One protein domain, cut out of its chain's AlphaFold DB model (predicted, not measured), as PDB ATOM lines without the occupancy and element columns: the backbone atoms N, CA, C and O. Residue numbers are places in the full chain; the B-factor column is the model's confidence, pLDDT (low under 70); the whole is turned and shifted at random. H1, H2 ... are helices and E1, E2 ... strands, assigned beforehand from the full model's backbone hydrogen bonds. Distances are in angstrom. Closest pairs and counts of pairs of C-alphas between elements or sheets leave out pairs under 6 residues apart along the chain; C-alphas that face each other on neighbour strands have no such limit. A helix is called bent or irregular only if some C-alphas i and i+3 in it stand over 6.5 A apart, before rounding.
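What this domain is: This is residues 4 to 123 of the 123 residues of an uncharacterized protein of Flavobacterium sp. MEB061 (UniProt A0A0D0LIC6). A strongly twisted sheet of five strands, E1 to E5, is covered on one face by helix H3, while the long helix H1 packs on that same face with residues 18 to 26 and runs out beyond the sheet as an arm, its residues 4 to 9 sticking out. The short helix H2 packs on the opposite face. The printed part has 120 residues, with three named helices and five named strands in the order H1 E1 E2 E3 E4 H2 E5 H3; the sheet runs E1 E2 E3 E4 E5, antiparallel throughout, and the class is mixed, helices and strands. The whole is compact, with a radius of gyration of the C-alphas of 14.8 A, yet elongated in outline, spanning 50 by 28 by 22 A.

Where its parts are: H1, residues 4 to 27, begins with C-alpha 4 at (164.605, 210.475, 114.607) and is 34.5 A long. E1 is residues 31 to 34. E2, residues 45 to 52, is 22.2 A long, E3 is residues 55 to 60, and E4, residues 74 to 80, is 19.4 A long. H2 is residues 84 to 89. E5, residues 97 to 104, is 16.1 A long and bends by 58 degrees at residue 100. H3, residues 106 to 122, is 22.8 A long and ends with C-alpha 122 at (137.399, 179.753, 142.331); it is irregular, C-alphas 108 and 111 being 8.0 A apart, and has a kink of 26 degrees near residue 113.

How they stand to each other: E1 to E4 form a meander, each strand the antiparallel neighbour of the one before, with three hairpins. Within hydrogen-bond range are N 33 and O 46 of E1 and E2, 2.9 A; N 47 and O 59 of E2 and E3, 2.8 A; N 58 and O 77 of E3 and E4, 2.8 A; and N 76 and O 101 of E4 and E5, 2.8 A. H3 is on the sheet at a height of 8.7 A, over E3 and E4, and runs along the strands, at 3 degrees to E4 on the local plane. The closest C-alphas of E2 and H3 are those of Ser 52 and Ile 121, 5.5 A apart. H1, on the same face at a height of 10.9 A, lies over E2, slantwise at 33 degrees on the local plane. H1 and H3 are close but not clearly touching, their closest C-alphas, of Phe 21 and Leu 106, being 6.6 A apart; they run the same way at a shallow tilt of 21 degrees. H2, on the opposite face at a height of 8.0 A, is apart from H1 and H3. Every O i to N i+4 pair is within hydrogen-bond range in H1 and H2, and 11 of 13 are in H3.

The domain as a whole: The C-alphas of Asn 4 and Glu 123, the two farthest apart, are 50.5 A apart. The printed part has no cut. The link E3 to E4, residues 61 to 73, is long. The mean pLDDT of the printed part is 92.5, and residue 123 is under 70.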
ATOM      1  N   ASN A   4     165.740 209.719 114.074       89.31
ATOM      2  CA  ASN A   4     164.605 210.475 114.607       89.31
ATOM      3  C   ASN A   4     163.278 209.764 114.313       89.31
ATOM      4  O   ASN A   4     162.428 209.681 115.190       89.31
ATOM      5  N   GLU A   5     163.137 209.172 113.126       90.69
ATOM      6  CA  GLU A   5     161.973 208.354 112.764       90.69
ATOM      7  C   GLU A   5     161.847 207.108 113.652       90.69
ATOM      8  O   GLU A   5     160.740 206.720 114.013       90.69
ATOM      9  N   VAL A   6     162.968 206.478 114.028       89.75
ATOM     10  CA  VAL A   6     162.964 205.332 114.954       89.75
ATOM     11  C   VAL A   6     162.509 205.757 116.349       89.75
ATOM     12  O   VAL A   6     161.654 205.101 116.939       89.75
ATOM     13  N   LEU A   7     163.061 206.855 116.869       88.81
ATOM     14  CA  LEU A   7     162.717 207.360 118.199       88.81
ATOM     15  C   LEU A   7     161.248 207.781 118.287       88.81
ATOM     16  O   LEU A   7     160.593 207.471 119.278       88.81
ATOM     17  N   GLU A   8     160.719 208.420 117.244       89.56
ATOM     18  CA  GLU A   8     159.312 208.816 117.211       89.56
ATOM     19  C   GLU A   8     158.378 207.602 117.164       89.56
ATOM     20  O   GLU A   8     157.391 207.556 117.891       89.56
ATOM     21  N   LYS A   9     158.723 206.561 116.393       89.75
ATOM     22  CA  LYS A   9     157.962 205.300 116.391       89.75
ATOM     23  C   LYS A   9     157.948 204.617 117.755       89.75
ATOM     24  O   LYS A   9     156.914 204.090 118.153       89.75
ATOM     25  N   ILE A  10     159.077 204.619 118.466       89.25
ATOM     26  CA  ILE A  10     159.147 204.080 119.830       89.25
ATOM     27  C   ILE A  10     158.240 204.900 120.746       89.25
ATOM     28  O   ILE A  10     157.392 204.327 121.418       89.25
ATOM     29  N   ARG A  11     158.349 206.234 120.712       88.75
ATOM     30  CA  ARG A  11     157.529 207.136 121.532       88.75
ATOM     31  C   ARG A  11     156.030 206.895 121.333       88.75
ATOM     32  O   ARG A  11     155.312 206.760 122.317       88.75
ATOM     33  N   LEU A  12     155.581 206.808 120.080       90.88
ATOM     34  CA  LEU A  12     154.182 206.535 119.745       90.88
ATOM     35  C   LEU A  12     153.731 205.167 120.266       90.88
ATOM     36  O   LEU A  12     152.671 205.070 120.876       90.88
ATOM     37  N   ARG A  13     154.554 204.121 120.113       89.25
ATOM     38  CA  ARG A  13     154.232 202.782 120.631       89.25
ATOM     39  C   ARG A  13     154.087 202.774 122.155       89.25
ATOM     40  O   ARG A  13     153.176 202.133 122.667       89.25
ATOM     41  N   GLU A  14     154.965 203.468 122.876       88.81
ATOM     42  CA  GLU A  14     154.893 203.581 124.340       88.81
ATOM     43  C   GLU A  14     153.641 204.346 124.794       88.81
ATOM     44  O   GLU A  14     152.981 203.954 125.755       88.81
ATOM     45  N   GLU A  15     153.277 205.410 124.075       90.00
ATOM     46  CA  GLU A  15     152.058 206.177 124.332       90.00
ATOM     47  C   GLU A  15     150.797 205.335 124.090       90.00
ATOM     48  O   GLU A  15     149.905 205.303 124.936       90.00
ATOM     49  N   GLU A  16     150.755 204.565 123.001       91.69
ATOM     50  CA  GLU A  16     149.672 203.615 122.738       91.69
ATOM     51  C   GLU A  16     149.580 202.527 123.815       91.69
ATOM     52  O   GLU A  16     148.480 202.158 124.218       91.69
ATOM     53  N   LYS A  17     150.712 201.976 124.280       91.25
ATOM     54  CA  LYS A  17     150.723 200.976 125.363       91.25
ATOM     55  C   LYS A  17     150.132 201.556 126.643       91.25
ATOM     56  O   LYS A  17     149.270 200.926 127.250       91.25
ATOM     57  N   LYS A  18     150.556 202.765 127.012       91.62
ATOM     58  CA  LYS A  18     150.037 203.471 128.183       91.62
ATOM     59  C   LYS A  18     148.535 203.728 128.068       91.62
ATOM     60  O   LYS A  18     147.808 203.441 129.012       91.62
ATOM     61  N   ASN A  19     148.071 204.265 126.941       93.06
ATOM     62  CA  ASN A  19     146.655 204.588 126.754       93.06
ATOM     63  C   ASN A  19     145.790 203.325 126.808       93.06
ATOM     64  O   ASN A  19     144.802 203.304 127.532       93.06
ATOM     65  N   PHE A  20     146.224 202.254 126.140       93.94
ATOM     66  CA  PHE A  20     145.536 200.966 126.180       93.94
ATOM     67  C   PHE A  20     145.454 200.394 127.603       93.94
ATOM     68  O   PHE A  20     144.402 199.926 128.026       93.94
ATOM     69  N   PHE A  21     146.544 200.488 128.370       95.62
ATOM     70  CA  PHE A  21     146.541 200.084 129.774       95.62
ATOM     71  C   PHE A  21     145.558 200.910 130.613       95.62
ATOM     72  O   PHE A  21     144.801 200.338 131.390       95.62
ATOM     73  N   ILE A  22     145.539 202.237 130.441       94.88
ATOM     74  CA  ILE A  22     144.626 203.135 131.167       94.88
ATOM     75  C   ILE A  22     143.163 202.800 130.854       94.88
ATOM     76  O   ILE A  22     142.352 202.702 131.771       94.88
ATOM     77  N   GLU A  23     142.830 202.602 129.579       96.88
ATOM     78  CA  GLU A  23     141.480 202.211 129.157       96.88
ATOM     79  C   GLU A  23     141.055 200.889 129.803       96.88
ATOM     80  O   GLU A  23     139.943 200.779 130.319       96.88
ATOM     81  N   PHE A  24     141.958 199.908 129.838       97.25
ATOM     82  CA  PHE A  24     141.710 198.616 130.465       97.25
ATOM     83  C   PHE A  24     141.463 198.725 131.972       97.25
ATOM     84  O   PHE A  24     140.433 198.255 132.449       97.25
ATOM     85  N   VAL A  25     142.349 199.377 132.733       97.12
ATOM     86  CA  VAL A  25     142.176 199.484 134.195       97.12
ATOM     87  C   VAL A  25     140.919 200.277 134.565       97.12
ATOM     88  O   VAL A  25     140.279 199.977 135.571       97.12
ATOM     89  N   GLN A  26     140.512 201.243 133.733       96.69
ATOM     90  CA  GLN A  26     139.245 201.961 133.893       96.69
ATOM     91  C   GLN A  26     138.032 201.071 133.598       96.69
ATOM     92  O   GLN A  26     137.076 201.075 134.376       96.69
ATOM     93  N   ALA A  27     138.064 200.306 132.504       96.88
ATOM     94  CA  ALA A  27     136.989 199.386 132.132       96.88
ATOM     95  C   ALA A  27     136.777 198.300 133.197       96.88
ATOM     96  O   ALA A  27     135.642 198.030 133.595       96.88
ATOM     97  N   GLU A  28     137.876 197.765 133.724       96.19
ATOM     98  CA  GLU A  28     137.894 196.759 134.787       96.19
ATOM     99  C   GLU A  28     137.663 197.346 136.191       96.19
ATOM    100  O   GLU A  28     137.600 196.606 137.168       96.19
ATOM    101  N   LYS A  29     137.489 198.670 136.316       96.44
ATOM    102  CA  LYS A  29     137.206 199.373 137.583       96.44
ATOM    103  C   LYS A  29     138.280 199.166 138.656       96.44
ATOM    104  O   LYS A  29     137.969 198.986 139.834       96.44
ATOM    105  N   PHE A  30     139.544 199.205 138.258       98.19
ATOM    106  CA  PHE A  30     140.642 199.269 139.211       98.19
ATOM    107  C   PHE A  30     140.646 200.617 139.939       98.19
ATOM    108  O   PHE A  30     140.400 201.670 139.348       98.19
ATOM    109  N   ASN A  31     140.989 200.577 141.220       98.12
ATOM    110  CA  ASN A  31     141.312 201.760 142.002       98.12
ATOM    111  C   ASN A  31     142.768 202.155 141.752       98.12
ATOM    112  O   ASN A  31     143.637 201.289 141.669       98.12
ATOM    113  N   GLU A  32     143.041 203.455 141.676       97.38
ATOM    114  CA  GLU A  32     144.391 203.998 141.524       97.38
ATOM    115  C   GLU A  32     144.867 204.607 142.846       97.38
ATOM    116  O   GLU A  32     144.167 205.421 143.445       97.38
ATOM    117  N   GLU A  33     146.070 204.241 143.283       97.12
ATOM    118  CA  GLU A  33     146.728 204.817 144.459       97.12
ATOM    119  C   GLU A  33     148.241 204.939 144.260       97.12
ATOM    120  O   GLU A  33     148.814 204.466 143.278       97.12
ATOM    121  N   ILE A  34     148.915 205.566 145.225       96.50
ATOM    122  CA  ILE A  34     150.380 205.573 145.303       96.50
ATOM    123  C   ILE A  34     150.847 204.626 146.407       96.50
ATOM    124  O   ILE A  34     150.478 204.795 147.570       96.50
ATOM    125  N   ASP A  35     151.755 203.702 146.082       96.12
ATOM    126  CA  ASP A  35     152.373 202.819 147.076       96.12
ATOM    127  C   ASP A  35     153.361 203.586 147.974       96.12
ATOM    128  O   ASP A  35     154.561 203.691 147.700       96.12
ATOM    129  N   LYS A  36     152.858 204.157 149.070       95.69
ATOM    130  CA  LYS A  36     153.661 204.905 150.057       95.69
ATOM    131  C   LYS A  36     154.448 203.988 150.992       95.69
ATOM    132  O   LYS A  36     155.490 204.389 151.517       95.69
ATOM    133  N   VAL A  37     153.953 202.773 151.200       95.88
ATOM    134  CA  VAL A  37     154.532 201.777 152.106       95.88
ATOM    135  C   VAL A  37     155.782 201.161 151.484       95.88
ATOM    136  O   VAL A  37     156.794 200.982 152.166       95.88
ATOM    137  N   GLY A  38     155.738 200.906 150.176       95.06
ATOM    138  CA  GLY A  38     156.763 200.182 149.439       95.06
ATOM    139  C   GLY A  38     156.517 198.679 149.463       95.06
ATOM    140  O   GLY A  38     157.472 197.933 149.670       95.06
ATOM    141  N   ASN A  39     155.262 198.234 149.324       96.50
ATOM    142  CA  ASN A  39     154.941 196.826 149.059       96.50
ATOM    143  C   ASN A  39     155.454 196.383 147.683       96.50
ATOM    144  O   ASN A  39     155.978 195.278 147.565       96.50
ATOM    145  N   PHE A  40     155.418 197.300 146.720       94.69
ATOM    146  CA  PHE A  40     155.926 197.182 145.362       94.69
ATOM    147  C   PHE A  40     157.078 198.189 145.190       94.69
ATOM    148  O   PHE A  40     157.978 198.263 146.034       94.69
ATOM    149  N   SER A  41     157.064 199.017 144.140       93.69
ATOM    150  CA  SER A  41     157.952 200.178 144.082       93.69
ATOM    151  C   SER A  41     157.405 201.381 144.836       93.69
ATOM    152  O   SER A  41     156.376 201.960 144.501       93.69
ATOM    153  N   LYS A  42     158.180 201.828 145.823       94.19
ATOM    154  CA  LYS A  42     157.806 202.942 146.689       94.19
ATOM    155  C   LYS A  42     157.625 204.260 145.927       94.19
ATOM    156  O   LYS A  42     158.474 204.688 145.131       94.19
ATOM    157  N   ASN A  43     156.559 204.971 146.285       94.31
ATOM    158  CA  ASN A  43     156.105 206.216 145.676       94.31
ATOM    159  C   ASN A  43     155.861 206.061 144.169       94.31
ATOM    160  O   ASN A  43     156.279 206.926 143.396       94.31
ATOM    161  N   MET A  44     155.273 204.934 143.765       95.19
ATOM    162  CA  MET A  44     154.837 204.673 142.392       95.19
ATOM    163  C   MET A  44     153.338 204.417 142.328       95.19
ATOM    164  O   MET A  44     152.777 203.941 143.319       95.19
ATOM    165  N   PRO A  45     152.707 204.700 141.174       95.50
ATOM    166  CA  PRO A  45     151.325 204.325 140.938       95.50
ATOM    167  C   PRO A  45     151.124 202.821 141.067       95.50
ATOM    168  O   PRO A  45     151.948 202.016 140.610       95.50
ATOM    169  N   ILE A  46     150.001 202.474 141.676       97.31
ATOM    170  CA  ILE A  46     149.434 201.141 141.676       97.31
ATOM    171  C   ILE A  46     147.978 201.215 141.233       97.31
ATOM    172  O   ILE A  46     147.260 202.149 141.588       97.31
ATOM    173  N   TYR A  47     147.555 200.204 140.490       98.25
ATOM    174  CA  TYR A  47     146.164 199.957 140.156       98.25
ATOM    175  C   TYR A  47     145.780 198.651 140.819       98.25
ATOM    176  O   TYR A  47     146.416 197.638 140.541       98.25
ATOM    177  N   TYR A  48     144.771 198.647 141.681       98.31
ATOM    178  CA  TYR A  48     144.341 197.433 142.372       98.31
ATOM    179  C   TYR A  48     142.844 197.180 142.236       98.31
ATOM    180  O   TYR A  48     142.040 198.109 142.149       98.31
ATOM    181  N   ARG A  49     142.468 195.903 142.251       97.44
ATOM    182  CA  ARG A  49     141.076 195.459 142.261       97.44
ATOM    183  C   ARG A  49     140.938 194.216 143.122       97.44
ATOM    184  O   ARG A  49     141.747 193.298 143.018       97.44
ATOM    185  N   GLN A  50     139.906 194.192 143.956       96.62
ATOM    186  CA  GLN A  50     139.537 192.991 144.692       96.62
ATOM    187  C   GLN A  50     138.860 192.000 143.743       96.62
ATOM    188  O   GLN A  50     137.929 192.375 143.030       96.62
ATOM    189  N   VAL A  51     139.321 190.754 143.749       95.12
ATOM    190  CA  VAL A  51     138.793 189.682 142.887       95.12
ATOM    191  C   VAL A  51     138.083 188.588 143.682       95.12
ATOM    192  O   VAL A  51     137.128 188.005 143.178       95.12
ATOM    193  N   SER A  52     138.456 188.374 144.946       94.12
ATOM    194  CA  SER A  52     137.725 187.506 145.877       94.12
ATOM    195  C   SER A  52     137.941 187.936 147.333       94.12
ATOM    196  O   SER A  52     138.483 189.018 147.607       94.12
ATOM    197  N   GLU A  53     137.453 187.145 148.293       92.94
ATOM    198  CA  GLU A  53     137.665 187.431 149.711       92.94
ATOM    199  C   GLU A  53     139.168 187.449 150.011       92.94
ATOM    200  O   GLU A  53     139.895 186.490 149.774       92.94
ATOM    201  N   ASN A  54     139.642 188.579 150.525       95.81
ATOM    202  CA  ASN A  54     141.039 188.824 150.860       95.81
ATOM    203  C   ASN A  54     142.048 188.749 149.701       95.81
ATOM    204  O   ASN A  54     143.249 188.750 149.960       95.81
ATOM    205  N   LYS A  55     141.614 188.706 148.439       96.94
ATOM    206  CA  LYS A  55     142.524 188.646 147.288       96.94
ATOM    207  C   LYS A  55     142.364 189.849 146.381       96.94
ATOM    208  O   LYS A  55     141.251 190.232 146.005       96.94
ATOM    209  N   PHE A  56     143.495 190.416 145.980       97.75
ATOM    210  CA  PHE A  56     143.527 191.535 145.052       97.75
ATOM    211  C   PHE A  56     144.532 191.280 143.940       97.75
ATOM    212  O   PHE A  56     145.617 190.746 144.160       97.75
ATOM    213  N   LEU A  57     144.176 191.747 142.753       97.94
ATOM    214  CA  LEU A  57     145.089 191.891 141.636       97.94
ATOM    215  C   LEU A  57     145.640 193.310 141.639       97.94
ATOM    216  O   LEU A  57     144.879 194.267 141.805       97.94
ATOM    217  N   VAL A  58     146.952 193.449 141.459       98.12
ATOM    218  CA  VAL A  58     147.640 194.740 141.495       98.12
ATOM    219  C   VAL A  58     148.590 194.885 140.315       98.12
ATOM    220  O   VAL A  58     149.457 194.045 140.091       98.12
ATOM    221  N   PHE A  59     148.480 196.005 139.609       98.12
ATOM    222  CA  PHE A  59     149.496 196.481 138.684       98.12
ATOM    223  C   PHE A  59     150.317 197.589 139.340       98.12
ATOM    224  O   PHE A  59     149.756 198.580 139.796       98.12
ATOM    225  N   ASN A  60     151.639 197.463 139.361       96.62
ATOM    226  CA  ASN A  60     152.554 198.531 139.770       96.62
ATOM    227  C   ASN A  60     153.219 199.148 138.535       96.62
ATOM    228  O   ASN A  60     153.490 198.427 137.582       96.62
ATOM    229  N   ILE A  61     153.499 200.459 138.543       94.38
ATOM    230  CA  ILE A  61     154.198 201.159 137.442       94.38
ATOM    231  C   ILE A  61     155.534 201.724 137.946       94.38
ATOM    232  O   ILE A  61     155.618 202.904 138.294       94.38
ATOM    233  N   PRO A  62     156.602 200.918 138.022       86.44
ATOM    234  CA  PRO A  62     157.673 201.174 138.983       86.44
ATOM    235  C   PRO A  62     158.662 202.321 138.643       86.44
ATOM    236  O   PRO A  62     159.458 202.727 139.494       86.44
ATOM    237  N   PHE A  63     158.600 202.916 137.437       84.19
ATOM    238  CA  PHE A  63     159.394 204.104 137.041       84.19
ATOM    239  C   PHE A  63     158.540 205.274 136.539       84.19
ATOM    240  O   PHE A  63     159.094 206.213 135.956       84.19
ATOM    241  N   TYR A  64     157.219 205.254 136.752       78.75
ATOM    242  CA  TYR A  64     156.328 206.289 136.231       78.75
ATOM    243  C   TYR A  64     156.808 207.699 136.602       78.75
ATOM    244  O   TYR A  64     156.957 208.040 137.776       78.75
ATOM    245  N   GLY A  65     157.121 208.511 135.588       73.88
ATOM    246  CA  GLY A  65     157.577 209.895 135.752       73.88
ATOM    247  C   GLY A  65     158.948 210.092 136.422       73.88
ATOM    248  O   GLY A  65     159.429 211.223 136.445       73.88
ATOM    249  N   LYS A  66     159.608 209.043 136.940       76.62
ATOM    250  CA  LYS A  66     160.923 209.152 137.608       76.62
ATOM    251  C   LYS A  66     162.104 209.041 136.650       76.62
ATOM    252  O   LYS A  66     163.131 209.676 136.884       76.62
ATOM    253  N   VAL A  67     161.986 208.245 135.589       78.25
ATOM    254  CA  VAL A  67     163.075 208.028 134.629       78.25
ATOM    255  C   VAL A  67     162.695 208.636 133.287       78.25
ATOM    256  O   VAL A  67     161.724 208.235 132.646       78.25
ATOM    257  N   LYS A  68     163.476 209.628 132.847       73.38
ATOM    258  CA  LYS A  68     163.280 210.267 131.544       73.38
ATOM    259  C   LYS A  68     163.493 209.234 130.436       73.38
ATOM    260  O   LYS A  68     164.533 208.584 130.404       73.38
ATOM    261  N   ASN A  69     162.539 209.142 129.512       70.81
ATOM    262  CA  ASN A  69     162.530 208.183 128.400       70.81
ATOM    263  C   ASN A  69     162.459 206.703 128.822       70.81
ATOM    264  O   ASN A  69     162.820 205.844 128.021       70.81
ATOM    265  N   ALA A  70     162.030 206.386 130.049       73.81
ATOM    266  CA  ALA A  70     161.685 205.002 130.354       73.81
ATOM    267  C   ALA A  70     160.471 204.578 129.522       73.81
ATOM    268  O   ALA A  70     159.508 205.339 129.399       73.81
ATOM    269  N   SER A  71     160.536 203.367 128.968       83.50
ATOM    270  CA  SER A  71     159.369 202.711 128.381       83.50
ATOM    271  C   SER A  71     158.278 202.542 129.435       83.50
ATOM    272  O   SER A  71     158.561 202.410 130.630       83.50
ATOM    273  N   PHE A  72     157.030 202.565 128.984       88.50
ATOM    274  CA  PHE A  72     155.897 202.211 129.810       88.50
ATOM    275  C   PHE A  72     155.965 200.718 130.119       88.50
ATOM    276  O   PHE A  72     156.097 199.884 129.224       88.50
ATOM    277  N   TYR A  73     155.903 200.393 131.401       88.00
ATOM    278  CA  TYR A  73     156.003 199.028 131.876       88.00
ATOM    279  C   TYR A  73     155.212 198.898 133.168       88.00
ATOM    280  O   TYR A  73     155.141 199.840 133.966       88.00
ATOM    281  N   THR A  74     154.613 197.733 133.344       94.81
ATOM    282  CA  THR A  74     153.787 197.429 134.501       94.81
ATOM    283  C   THR A  74     154.204 196.090 135.067       94.81
ATOM    284  O   THR A  74     154.486 195.176 134.305       94.81
ATOM    285  N   ASP A  75     154.250 195.963 136.382       96.50
ATOM    286  CA  ASP A  75     154.432 194.674 137.045       96.50
ATOM    287  C   ASP A  75     153.076 194.194 137.545       96.50
ATOM    288  O   ASP A  75     152.309 194.995 138.079       96.50
ATOM    289  N   PHE A  76     152.792 192.904 137.400       97.75
ATOM    290  CA  PHE A  76     151.530 192.286 137.777       97.75
ATOM    291  C   PHE A  76     151.699 191.374 138.993       97.75
ATOM    292  O   PHE A  76     152.587 190.518 139.046       97.75
ATOM    293  N   TRP A  77     150.828 191.576 139.975       97.94
ATOM    294  CA  TRP A  77     150.880 190.939 141.281       97.94
ATOM    295  C   TRP A  77     149.507 190.422 141.684       97.94
ATOM    296  O   TRP A  77     148.483 191.049 141.412       97.94
ATOM    297  N   GLU A  78     149.518 189.326 142.425       97.38
ATOM    298  CA  GLU A  78     148.400 188.871 143.237       97.38
ATOM    299  C   GLU A  78     148.788 189.072 144.702       97.38
ATOM    300  O   GLU A  78     149.907 188.751 145.119       97.38
ATOM    301  N   ILE A  79     147.880 189.634 145.491       96.75
ATOM    302  CA  ILE A  79     148.104 189.857 146.914       96.75
ATOM    303  C   ILE A  79     146.997 189.225 147.742       96.75
ATOM    304  O   ILE A  79     145.830 189.237 147.356       96.75
ATOM    305  N   THR A  80     147.380 188.717 148.912       97.31
ATOM    306  CA  THR A  80     146.438 188.255 149.934       97.31
ATOM    307  C   THR A  80     146.446 189.239 151.102       97.31
ATOM    308  O   THR A  80     147.464 189.381 151.770       97.31
ATOM    309  N   ALA A  81     145.339 189.932 151.345       97.12
ATOM    310  CA  ALA A  81     145.185 190.931 152.401       97.12
ATOM    311  C   ALA A  81     143.721 191.012 152.845       97.12
ATOM    312  O   ALA A  81     142.828 190.958 152.014       97.12
ATOM    313  N   LEU A  82     143.448 191.220 154.129       95.81
ATOM    314  CA  LEU A  82     142.096 191.325 154.694       95.81
ATOM    315  C   LEU A  82     141.291 192.508 154.141       95.81
ATOM    316  O   LEU A  82     140.063 192.531 154.186       95.81
ATOM    317  N   SER A  83     141.982 193.550 153.686       96.75
ATOM    318  CA  SER A  83     141.367 194.724 153.073       96.75
ATOM    319  C   SER A  83     142.392 195.524 152.283       96.75
ATOM    320  O   SER A  83     143.597 195.413 152.516       96.75
ATOM    321  N   GLU A  84     141.915 196.438 151.437       95.81
ATOM    322  CA  GLU A  84     142.788 197.406 150.765       95.81
ATOM    323  C   GLU A  84     143.637 198.219 151.750       95.81
ATOM    324  O   GLU A  84     144.825 198.450 151.538       95.81
ATOM    325  N   LYS A  85     143.062 198.582 152.903       96.44
ATOM    326  CA  LYS A  85     143.751 199.379 153.924       96.44
ATOM    327  C   LYS A  85     144.970 198.675 154.497       96.44
ATOM    328  O   LYS A  85     145.882 199.369 154.943       96.44
ATOM    329  N   GLU A  86     144.983 197.346 154.514       96.56
ATOM    330  CA  GLU A  86     146.110 196.580 155.029       96.56
ATOM    331  C   GLU A  86     147.343 196.805 154.155       96.56
ATOM    332  O   GLU A  86     148.347 197.318 154.641       96.56
ATOM    333  N   PHE A  87     147.247 196.535 152.852       96.25
ATOM    334  CA  PHE A  87     148.394 196.675 151.954       96.25
ATOM    335  C   PHE A  87     148.681 198.128 151.547       96.25
ATOM    336  O   PHE A  87     149.792 198.436 151.115       96.25
ATOM    337  N   LEU A  88     147.717 199.042 151.694       96.62
ATOM    338  CA  LEU A  88     147.933 200.470 151.440       96.62
ATOM    339  C   LEU A  88     148.642 201.191 152.595       96.62
ATOM    340  O   LEU A  88     149.294 202.207 152.358       96.62
ATOM    341  N   ASN A  89     148.531 200.692 153.833       96.81
ATOM    342  CA  ASN A  89     149.095 201.354 155.019       96.81
ATOM    343  C   ASN A  89     150.178 200.540 155.740       96.81
ATOM    344  O   ASN A  89     150.935 201.106 156.531       96.81
ATOM    345  N   HIS A  90     150.283 199.239 155.468       96.75
ATOM    346  CA  HIS A  90     151.217 198.340 156.134       96.75
ATOM    347  C   HIS A  90     152.002 197.497 155.136       96.75
ATOM    348  O   HIS A  90     151.531 197.152 154.051       96.75
ATOM    349  N   LYS A  91     153.248 197.186 155.504       97.00
ATOM    350  CA  LYS A  91     154.110 196.309 154.717       97.00
ATOM    351  C   LYS A  91     153.622 194.876 154.918       97.00
ATOM    352  O   LYS A  91     153.593 194.406 156.053       97.00
ATOM    353  N   LEU A  92     153.245 194.216 153.831       96.38
ATOM    354  CA  LEU A  92     152.848 192.814 153.843       96.38
ATOM    355  C   LEU A  92     154.071 191.905 154.011       96.38
ATOM    356  O   LEU A  92     155.202 192.285 153.678       96.38
ATOM    357  N   LEU A  93     153.837 190.691 154.508       95.69
ATOM    358  CA  LEU A  93     154.833 189.625 154.461       95.69
ATOM    359  C   LEU A  93     154.981 189.129 153.018       95.69
ATOM    360  O   LEU A  93     154.058 189.217 152.212       95.69
ATOM    361  N   ASN A  94     156.148 188.579 152.686       92.56
ATOM    362  CA  ASN A  94     156.430 188.132 151.318       92.56
ATOM    363  C   ASN A  94     155.482 187.016 150.847       92.56
ATOM    364  O   ASN A  94     155.167 186.954 149.667       92.56
ATOM    365  N   GLU A  95     155.005 186.161 151.753       94.81
ATOM    366  CA  GLU A  95     154.017 185.114 151.446       94.81
ATOM    367  C   GLU A  95     152.660 185.666 150.985       94.81
ATOM    368  O   GLU A  95     151.909 184.969 150.311       94.81
ATOM    369  N   ASN A  96     152.367 186.931 151.295       96.62
ATOM    370  CA  ASN A  96     151.153 187.625 150.875       96.62
ATOM    371  C   ASN A  96     151.330 188.411 149.566       96.62
ATOM    372  O   ASN A  96     150.388 189.070 149.127       96.62
ATOM    373  N   LEU A  97     152.525 188.379 148.966       96.25
ATOM    374  CA  LEU A  97     152.888 189.102 147.750       96.25
ATOM    375  C   LEU A  97     153.367 188.107 146.688       96.25
ATOM    376  O   LEU A  97     154.546 187.752 146.630       96.25
ATOM    377  N   LYS A  98     152.465 187.679 145.808       96.56
ATOM    378  CA  LYS A  98     152.802 186.817 144.676       96.56
ATOM    379  C   LYS A  98     153.099 187.688 143.462       96.56
ATOM    380  O   LYS A  98     152.215 188.320 142.887       96.56
ATOM    381  N   ASN A  99     154.369 187.723 143.071       95.38
ATOM    382  CA  ASN A  99     154.770 188.284 141.787       95.38
ATOM    383  C   ASN A  99     154.299 187.340 140.679       95.38
ATOM    384  O   ASN A  99     154.794 186.215 140.589       95.38
ATOM    385  N   VAL A 100     153.342 187.790 139.873       95.50
ATOM    386  CA  VAL A 100     152.833 187.013 138.742       95.50
ATOM    387  C   VAL A 100     153.738 187.229 137.532       95.50
ATOM    388  O   VAL A 100     154.229 186.259 136.958       95.50
ATOM    389  N   LEU A 101     153.980 188.490 137.156       96.69
ATOM    390  CA  LEU A 101     154.846 188.829 136.028       96.69
ATOM    391  C   LEU A 101     155.442 190.237 136.156       96.69
ATOM    392  O   LEU A 101     154.718 191.222 136.284       96.69
ATOM    393  N   LEU A 102     156.767 190.345 136.047       94.50
ATOM    394  CA  LEU A 102     157.457 191.629 135.893       94.50
ATOM    395  C   LEU A 102     157.447 192.072 134.432       94.50
ATOM    396  O   LEU A 102     157.697 191.257 133.544       94.50
ATOM    397  N   GLY A 103     157.240 193.365 134.186       92.25
ATOM    398  CA  GLY A 103     157.193 193.902 132.824       92.25
ATOM    399  C   GLY A 103     156.029 193.364 131.985       92.25
ATOM    400  O   GLY A 103     156.177 193.241 130.774       92.25
ATOM    401  N   PHE A 104     154.905 193.062 132.636       94.31
ATOM    402  CA  PHE A 104     153.630 192.692 132.029       94.31
ATOM    403  C   PHE A 104     153.261 193.662 130.897       94.31
ATOM    404  O   PHE A 104     153.170 194.879 131.112       94.31
ATOM    405  N   ASP A 105     153.032 193.123 129.700       91.94
ATOM    406  CA  ASP A 105     152.491 193.838 128.550       91.94
ATOM    407  C   ASP A 105     151.059 193.376 128.317       91.94
ATOM    408  O   ASP A 105     150.802 192.263 127.872       91.94
ATOM    409  N   LEU A 106     150.104 194.270 128.563       92.50
ATOM    410  CA  LEU A 106     148.681 193.961 128.456       92.50
ATOM    411  C   LEU A 106     148.271 193.349 127.106       92.50
ATOM    412  O   LEU A 106     147.305 192.600 127.058       92.50
ATOM    413  N   ARG A 107     148.963 193.647 126.001       89.56
ATOM    414  CA  ARG A 107     148.609 193.070 124.692       89.56
ATOM    415  C   ARG A 107     149.079 191.626 124.548       89.56
ATOM    416  O   ARG A 107     148.471 190.873 123.794       89.56
ATOM    417  N   GLU A 108     150.174 191.282 125.211       92.81
ATOM    418  CA  GLU A 108     150.825 189.974 125.114       92.81
ATOM    419  C   GLU A 108     150.342 189.041 126.239       92.81
ATOM    420  O   GLU A 108     150.138 187.851 126.007       92.81
ATOM    421  N   ASP A 109     150.043 189.603 127.412       95.25
ATOM    422  CA  ASP A 109     149.833 188.868 128.661       95.25
ATOM    423  C   ASP A 109     148.378 188.905 129.173       95.25
ATOM    424  O   ASP A 109     148.096 188.481 130.296       95.25
ATOM    425  N   ILE A 110     147.413 189.382 128.375       94.69
ATOM    426  CA  ILE A 110     146.003 189.482 128.810       94.69
ATOM    427  C   ILE A 110     145.413 188.140 129.263       94.69
ATOM    428  O   ILE A 110     144.616 188.095 130.196       94.69
ATOM    429  N   GLU A 111     145.809 187.036 128.633       95.75
ATOM    430  CA  GLU A 111     145.315 185.707 129.007       95.75
ATOM    431  C   GLU A 111     145.871 185.256 130.365       95.75
ATOM    432  O   GLU A 111     145.166 184.594 131.125       95.75
ATOM    433  N   LEU A 112     147.086 185.685 130.731       95.81
ATOM    434  CA  LEU A 112     147.626 185.462 132.073       95.81
ATOM    435  C   LEU A 112     146.792 186.216 133.113       95.81
ATOM    436  O   LEU A 112     146.415 185.633 134.126       95.81
ATOM    437  N   TYR A 113     146.440 187.474 132.838       95.50
ATOM    438  CA  TYR A 113     145.531 188.239 133.693       95.50
ATOM    439  C   TYR A 113     144.187 187.520 133.888       95.50
ATOM    440  O   TYR A 113     143.785 187.303 135.028       95.50
ATOM    441  N   LYS A 114     143.535 187.098 132.797       95.12
ATOM    442  CA  LYS A 114     142.245 186.393 132.862       95.12
ATOM    443  C   LYS A 114     142.343 185.096 133.656       95.12
ATOM    444  O   LYS A 114     141.502 184.839 134.505       95.12
ATOM    445  N   SER A 115     143.401 184.312 133.432       93.56
ATOM    446  CA  SER A 115     143.604 183.068 134.179       93.56
ATOM    447  C   SER A 115     143.764 183.311 135.679       93.56
ATOM    448  O   SER A 115     143.216 182.554 136.470       93.56
ATOM    449  N   GLN A 116     144.466 184.378 136.074       92.94
ATOM    450  CA  GLN A 116     144.656 184.710 137.483       92.94
ATOM    451  C   GLN A 116     143.374 185.250 138.109       92.94
ATOM    452  O   GLN A 116     143.076 184.934 139.255       92.94
ATOM    453  N   GLU A 117     142.588 186.025 137.363       91.50
ATOM    454  CA  GLU A 117     141.257 186.430 137.803       91.50
ATOM    455  C   GLU A 117     140.353 185.213 138.051       91.50
ATOM    456  O   GLU A 117     139.770 185.103 139.128       91.50
ATOM    457  N   GLU A 118     140.265 184.285 137.095       90.56
ATOM    458  CA  GLU A 118     139.437 183.079 137.211       90.56
ATOM    459  C   GLU A 118     139.899 182.163 138.352       90.56
ATOM    460  O   GLU A 118     139.072 181.718 139.147       90.56
ATOM    461  N   GLU A 119     141.208 181.911 138.461       83.62
ATOM    462  CA  GLU A 119     141.807 181.105 139.534       83.62
ATOM    463  C   GLU A 119     141.449 181.687 140.905       83.62
ATOM    464  O   GLU A 119     140.962 180.972 141.776       83.62
ATOM    465  N   THR A 120     141.577 183.004 141.062       77.38
ATOM    466  CA  THR A 120     141.329 183.676 142.341       77.38
ATOM    467  C   THR A 120     139.850 183.699 142.740       77.38
ATOM    468  O   THR A 120     139.534 183.770 143.926       77.38
ATOM    469  N   ILE A 121     138.930 183.657 141.772       76.69
ATOM    470  CA  ILE A 121     137.480 183.601 142.021       76.69
ATOM    471  C   ILE A 121     137.032 182.198 142.465       76.69
ATOM    472  O   ILE A 121     136.004 182.070 143.131       76.69
ATOM    473  N   LEU A 122     137.760 181.149 142.067       71.06
ATOM    474  CA  LEU A 122     137.399 179.753 142.331       71.06
ATOM    475  C   LEU A 122     137.964 179.191 143.648       71.06
ATOM    476  O   LEU A 122     137.504 178.129 144.074       71.06
ATOM    477  N   GLU A 123     138.940 179.870 144.258       61.03
ATOM    478  CA  GLU A 123     139.491 179.571 145.596       61.03
ATOM    479  C   GLU A 123     138.570 180.038 146.733       61.03
ATOM    480  O   GLU A 123     138.398 179.247 147.693       61.03
TER     481      GLU A 123